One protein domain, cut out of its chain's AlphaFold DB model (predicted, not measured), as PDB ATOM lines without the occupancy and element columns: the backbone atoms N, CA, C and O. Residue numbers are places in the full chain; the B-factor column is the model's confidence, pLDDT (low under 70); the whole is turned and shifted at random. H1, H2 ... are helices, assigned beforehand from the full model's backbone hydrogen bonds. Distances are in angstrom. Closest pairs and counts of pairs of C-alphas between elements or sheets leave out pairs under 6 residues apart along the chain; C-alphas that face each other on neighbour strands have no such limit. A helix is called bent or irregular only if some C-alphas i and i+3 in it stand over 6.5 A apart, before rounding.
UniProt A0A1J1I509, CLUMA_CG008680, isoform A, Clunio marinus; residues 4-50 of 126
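What this domain is: This is residues 4 to 50 of the 126 residues of the protein "CLUMA_CG008680, isoform A" of Clunio marinus (UniProt A0A1J1I509). The printed part is an open L of two helices: the long, straight helix H2 makes the long arm, and the short helix H1 with the stretched link of residues 13 to 17 makes the short arm. The two helices do not pack on each other, and the space between the arms is empty. The 47 printed residues hold two named helices, H1 then H2 along the chain, and no named strand; the class is all helix. The whole is extended, with a radius of gyration of the C-alphas of 16.9 A, and its outline is flat, spanning 48 by 28 by 8 A.

Where its parts are: H1 is residues 4 to 12, from C-alpha 4 at (-1.164, 14.750, -25.621) to C-alpha 12 at (2.700, 5.113, -18.980). H2 is residues 18 to 48 and measures 45.0 A from first to last C-alpha. It begins at C-alpha 18 at (0.325, 3.775, -1.729) and ends at C-alpha 48 at (25.532, 40.560, -7.593).

How they stand to each other: H1 and H2 are apart, with no C-alpha of the one within 8 A of the other. A tight link of 5 residues joins them. Residues 4 to 15, 17 to 23 and 25 to 50 stand free, with no C-alpha 8 or more residues away along the chain within 10 A. In H1 and H2 every O i to N i+4 pair is within hydrogen-bond range. Neither helix is bent.

The domain as a whole: The two C-alphas farthest apart are those of Glu 17 and Gly 50, at 48.7 A. The C-alphas of Phe 4 and Gly 50, the first and last printed residues, are 40.9 A apart. The printed part has no cut. The mean pLDDT of the printed part is 82.8, and residues 13, 16 and 49 to 50 are under 70.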
ATOM      1  N   PHE A   4      -2.010  15.898 -25.294       79.31
ATOM      2  CA  PHE A   4      -1.164  14.750 -25.621       79.31
ATOM      3  C   PHE A   4      -0.286  14.334 -24.429       79.31
ATOM      4  O   PHE A   4      -0.213  13.144 -24.130       79.31
ATOM      5  N   VAL A   5       0.277  15.297 -23.687       78.44
ATOM      6  CA  VAL A   5       1.135  15.035 -22.518       78.44
ATOM      7  C   VAL A   5       0.341  14.336 -21.419       78.44
ATOM      8  O   VAL A   5       0.762  13.297 -20.916       78.44
ATOM      9  N   ARG A   6      -0.867  14.828 -21.108       74.25
ATOM     10  CA  ARG A   6      -1.761  14.170 -20.140       74.25
ATOM     11  C   ARG A   6      -2.138  12.753 -20.584       74.25
ATOM     12  O   ARG A   6      -2.233  11.848 -19.753       74.25
ATOM     13  N   ARG A   7      -2.350  12.538 -21.887       78.12
ATOM     14  CA  ARG A   7      -2.713  11.223 -22.442       78.12
ATOM     15  C   ARG A   7      -1.531  10.248 -22.464       78.12
ATOM     16  O   ARG A   7      -1.752   9.060 -22.245       78.12
ATOM     17  N   PHE A   8      -0.312  10.739 -22.669       78.94
ATOM     18  CA  PHE A   8       0.929   9.968 -22.586       78.94
ATOM     19  C   PHE A   8       1.255   9.585 -21.137       78.94
ATOM     20  O   PHE A   8       1.464   8.410 -20.839       78.94
ATOM     21  N   LEU A   9       1.160  10.544 -20.212       74.25
ATOM     22  CA  LEU A   9       1.389  10.324 -18.785       74.25
ATOM     23  C   LEU A   9       0.423   9.277 -18.211       74.25
ATOM     24  O   LEU A   9       0.844   8.372 -17.494       74.25
ATOM     25  N   ARG A  10      -0.862   9.328 -18.589       74.88
ATOM     26  CA  ARG A  10      -1.857   8.335 -18.149       74.88
ATOM     27  C   ARG A  10      -1.628   6.941 -18.740       74.88
ATOM     28  O   ARG A  10      -1.998   5.961 -18.110       74.88
ATOM     29  N   ARG A  11      -1.058   6.841 -19.944       76.56
ATOM     30  CA  ARG A  11      -0.752   5.551 -20.587       76.56
ATOM     31  C   ARG A  11       0.473   4.874 -19.978       76.56
ATOM     32  O   ARG A  11       0.503   3.652 -19.932       76.56
ATOM     33  N   ASN A  12       1.447   5.652 -19.509       75.00
ATOM     34  CA  ASN A  12       2.700   5.113 -18.980       75.00
ATOM     35  C   ASN A  12       2.687   4.900 -17.453       75.00
ATOM     36  O   ASN A  12       3.524   4.179 -16.919       75.00
ATOM     37  N   THR A  13       1.735   5.504 -16.732       69.38
ATOM     38  CA  THR A  13       1.662   5.402 -15.266       69.38
ATOM     39  C   THR A  13       0.717   4.270 -14.859       69.38
ATOM     40  O   THR A  13      -0.500   4.389 -14.997       69.38
ATOM     41  N   LYS A  14       1.269   3.167 -14.340       71.88
ATOM     42  CA  LYS A  14       0.502   2.136 -13.615       71.88
ATOM     43  C   LYS A  14      -0.008   2.724 -12.289       71.88
ATOM     44  O   LYS A  14       0.667   3.603 -11.751       71.88
ATOM     45  N   PRO A  15      -1.160   2.281 -11.745       75.12
ATOM     46  CA  PRO A  15      -1.610   2.724 -10.428       75.12
ATOM     47  C   PRO A  15      -0.493   2.483  -9.407       75.12
ATOM     48  O   PRO A  15      -0.037   1.355  -9.224       75.12
ATOM     49  N   ILE A  16       0.010   3.571  -8.827       69.94
ATOM     50  CA  ILE A  16       1.153   3.536  -7.918       69.94
ATOM     51  C   ILE A  16       0.662   3.012  -6.571       69.94
ATOM     52  O   ILE A  16      -0.293   3.536  -6.000       69.94
ATOM     53  N   GLU A  17       1.333   1.986  -6.059       79.69
ATOM     54  CA  GLU A  17       1.101   1.466  -4.717       79.69
ATOM     55  C   GLU A  17       1.298   2.576  -3.669       79.69
ATOM     56  O   GLU A  17       2.260   3.350  -3.736       79.69
ATOM     57  N   HIS A  18       0.398   2.660  -2.685       80.06
ATOM     58  CA  HIS A  18       0.325   3.775  -1.729       80.06
ATOM     59  C   HIS A  18       1.674   4.091  -1.048       80.06
ATOM     60  O   HIS A  18       2.048   5.255  -0.889       80.06
ATOM     61  N   ASN A  19       2.451   3.059  -0.712       82.81
ATOM     62  CA  ASN A  19       3.758   3.207  -0.070       82.81
ATOM     63  C   ASN A  19       4.806   3.852  -1.005       82.81
ATOM     64  O   ASN A  19       5.561   4.746  -0.616       82.81
ATOM     65  N   VAL A  20       4.803   3.468  -2.281       82.69
ATOM     66  CA  VAL A  20       5.713   4.018  -3.294       82.69
ATOM     67  C   VAL A  20       5.384   5.487  -3.571       82.69
ATOM     68  O   VAL A  20       6.300   6.308  -3.646       82.69
ATOM     69  N   ALA A  21       4.099   5.851  -3.631       83.38
ATOM     70  CA  ALA A  21       3.668   7.236  -3.841       83.38
ATOM     71  C   ALA A  21       4.191   8.179  -2.745       83.38
ATOM     72  O   ALA A  21       4.691   9.269  -3.039       83.38
ATOM     73  N   TYR A  22       4.134   7.740  -1.484       85.62
ATOM     74  CA  TYR A  22       4.617   8.534  -0.357       85.62
ATOM     75  C   TYR A  22       6.130   8.790  -0.437       85.62
ATOM     76  O   TYR A  22       6.591   9.922  -0.253       85.62
ATOM     77  N   ARG A  23       6.913   7.760  -0.790       87.12
ATOM     78  CA  ARG A  23       8.371   7.885  -0.973       87.12
ATOM     79  C   ARG A  23       8.723   8.823  -2.128       87.12
ATOM     80  O   ARG A  23       9.587   9.684  -1.965       87.12
ATOM     81  N   TRP A  24       8.035   8.697  -3.261       85.31
ATOM     82  CA  TRP A  24       8.248   9.560  -4.423       85.31
ATOM     83  C   TRP A  24       7.911  11.021  -4.138       85.31
ATOM     84  O   TRP A  24       8.693  11.895  -4.506       85.31
ATOM     85  N   LYS A  25       6.815  11.295  -3.419       86.94
ATOM     86  CA  LYS A  25       6.457  12.657  -2.998       86.94
ATOM     87  C   LYS A  25       7.577  13.293  -2.173       86.94
ATOM     88  O   LYS A  25       8.014  14.395  -2.485       86.94
ATOM     89  N   ARG A  26       8.078  12.579  -1.160       90.38
ATOM     90  CA  ARG A  26       9.154  13.075  -0.289       90.38
ATOM     91  C   ARG A  26      10.447  13.339  -1.062       90.38
ATOM     92  O   ARG A  26      11.069  14.381  -0.876       90.38
ATOM     93  N   ASN A  27      10.830  12.417  -1.941       92.38
ATOM     94  CA  ASN A  27      12.055  12.542  -2.726       92.38
ATOM     95  C   ASN A  27      11.971  13.699  -3.730       92.38
ATOM     96  O   ASN A  27      12.925  14.461  -3.854       92.38
ATOM     97  N   LEU A  28      10.826  13.870  -4.399       91.94
ATOM     98  CA  LEU A  28      10.590  14.991  -5.310       91.94
ATOM     99  C   LEU A  28      10.602  16.336  -4.580       91.94
ATOM    100  O   LEU A  28      11.177  17.290  -5.092       91.94
ATOM    101  N   SER A  29      10.028  16.421  -3.376       91.50
ATOM    102  CA  SER A  29      10.086  17.644  -2.567       91.50
ATOM    103  C   SER A  29      11.514  18.000  -2.148       91.50
ATOM    104  O   SER A  29      11.891  19.167  -2.225       91.50
ATOM    105  N   LEU A  30      12.325  17.012  -1.755       93.44
ATOM    106  CA  LEU A  30      13.741  17.227  -1.436       93.44
ATOM    107  C   LEU A  30      14.534  17.661  -2.672       93.44
ATOM    108  O   LEU A  30      15.246  18.660  -2.616       93.44
ATOM    109  N   ALA A  31      14.369  16.961  -3.796       94.44
ATOM    110  CA  ALA A  31      15.020  17.313  -5.055       94.44
ATOM    111  C   ALA A  31      14.653  18.736  -5.496       94.44
ATOM    112  O   ALA A  31      15.532  19.508  -5.871       94.44
ATOM    113  N   TYR A  32      13.374  19.104  -5.384       92.50
ATOM    114  CA  TYR A  32      12.907  20.454  -5.677       92.50
ATOM    115  C   TYR A  32      13.538  21.493  -4.744       92.50
ATOM    116  O   TYR A  32      14.002  22.522  -5.220       92.50
ATOM    117  N   GLY A  33      13.619  21.214  -3.440       93.94
ATOM    118  CA  GLY A  33      14.273  22.097  -2.471       93.94
ATOM    119  C   GLY A  33      15.753  22.325  -2.781       93.94
ATOM    120  O   GLY A  33      16.202  23.468  -2.818       93.94
ATOM    121  N   PHE A  34      16.501  21.262  -3.090       95.00
ATOM    122  CA  PHE A  34      17.906  21.381  -3.490       95.00
ATOM    123  C   PHE A  34      18.073  22.128  -4.812       95.00
ATOM    124  O   PHE A  34      18.960  22.971  -4.930       95.00
ATOM    125  N   LEU A  35      17.233  21.852  -5.809       93.69
ATOM    126  CA  LEU A  35      17.317  22.526  -7.101       93.69
ATOM    127  C   LEU A  35      16.979  24.015  -6.972       93.69
ATOM    128  O   LEU A  35      17.692  24.853  -7.517       93.69
ATOM    129  N   ALA A  36      15.947  24.343  -6.193       92.19
ATOM    130  CA  ALA A  36      15.584  25.717  -5.872       92.19
ATOM    131  C   ALA A  36      16.697  26.424  -5.094       92.19
ATOM    132  O   ALA A  36      16.979  27.582  -5.374       92.19
ATOM    133  N   TRP A  37      17.377  25.734  -4.177       93.50
ATOM    134  CA  TRP A  37      18.521  26.281  -3.446       93.50
ATOM    135  C   TRP A  37      19.712  26.590  -4.363       93.50
ATOM    136  O   TRP A  37      20.306  27.664  -4.278       93.50
ATOM    137  N   ASN A  38      20.021  25.691  -5.302       91.44
ATOM    138  CA  ASN A  38      21.055  25.931  -6.311       91.44
ATOM    139  C   ASN A  38      20.668  27.089  -7.246       91.44
ATOM    140  O   ASN A  38      21.486  27.966  -7.523       91.44
ATOM    141  N   ALA A  39      19.408  27.135  -7.684       89.44
ATOM    142  CA  ALA A  39      18.889  28.231  -8.493       89.44
ATOM    143  C   ALA A  39      18.904  29.560  -7.725       89.44
ATOM    144  O   ALA A  39      19.247  30.586  -8.298       89.44
ATOM    145  N   PHE A  40      18.601  29.552  -6.427       91.88
ATOM    146  CA  PHE A  40      18.630  30.737  -5.575       91.88
ATOM    147  C   PHE A  40      20.042  31.319  -5.468       91.88
ATOM    148  O   PHE A  40      20.222  32.524  -5.644       91.88
ATOM    149  N   GLY A  41      21.055  30.469  -5.273       88.38
ATOM    150  CA  GLY A  41      22.457  30.888  -5.318       88.38
ATOM    151  C   GLY A  41      22.846  31.474  -6.677       88.38
ATOM    152  O   GLY A  41      23.459  32.539  -6.735       88.38
ATOM    153  N   PHE A  42      22.420  30.836  -7.771       85.00
ATOM    154  CA  PHE A  42      22.655  31.338  -9.128       85.00
ATOM    155  C   PHE A  42      21.980  32.692  -9.384       85.00
ATOM    156  O   PHE A  42      22.601  33.596  -9.940       85.00
ATOM    157  N   VAL A  43      20.731  32.868  -8.944       83.56
ATOM    158  CA  VAL A  43      20.001  34.139  -9.054       83.56
ATOM    159  C   VAL A  43      20.685  35.226  -8.227       83.56
ATOM    160  O   VAL A  43      20.893  36.326  -8.732       83.56
ATOM    161  N   CYS A  44      21.101  34.926  -6.995       82.50
ATOM    162  CA  CYS A  44      21.819  35.877  -6.145       82.50
ATOM    163  C   CYS A  44      23.163  36.292  -6.768       82.50
ATOM    164  O   CYS A  44      23.486  37.477  -6.825       82.50
ATOM    165  N   TYR A  45      23.904  35.334  -7.329       81.12
ATOM    166  CA  TYR A  45      25.142  35.594  -8.063       81.12
ATOM    167  C   TYR A  45      24.912  36.453  -9.319       81.12
ATOM    168  O   TYR A  45      25.671  37.384  -9.583       81.12
ATOM    169  N   GLN A  46      23.840  36.194 -10.071       76.50
ATOM    170  CA  GLN A  46      23.438  37.010 -11.222       76.50
ATOM    171  C   GLN A  46      23.079  38.449 -10.827       76.50
ATOM    172  O   GLN A  46      23.456  39.384 -11.533       76.50
ATOM    173  N   ILE A  47      22.382  38.630  -9.702       75.12
ATOM    174  CA  ILE A  47      22.062  39.956  -9.156       75.12
ATOM    175  C   ILE A  47      23.351  40.677  -8.743       75.12
ATOM    176  O   ILE A  47      23.546  41.829  -9.123       75.12
ATOM    177  N   TYR A  48      24.253  39.994  -8.030       71.25
ATOM    178  CA  TYR A  48      25.532  40.560  -7.593       71.25
ATOM    179  C   TYR A  48      26.430  40.973  -8.768       71.25
ATOM    180  O   TYR A  48      27.031  42.042  -8.744       71.25
ATOM    181  N   ASN A  49      26.459  40.182  -9.842       69.69
ATOM    182  CA  ASN A  49      27.206  40.495 -11.062       69.69
ATOM    183  C   ASN A  49      26.589  41.617 -11.917       69.69
ATOM    184  O   ASN A  49      27.032  41.832 -13.046       69.69
ATOM    185  N   GLY A  50      25.534  42.295 -11.451       61.22
ATOM    186  CA  GLY A  50      24.858  43.344 -12.220       61.22
ATOM    187  C   GLY A  50      24.156  42.827 -13.482       61.22
ATOM    188  O   GLY A  50      23.673  43.613 -14.293       61.22
TER     189      GLY A  50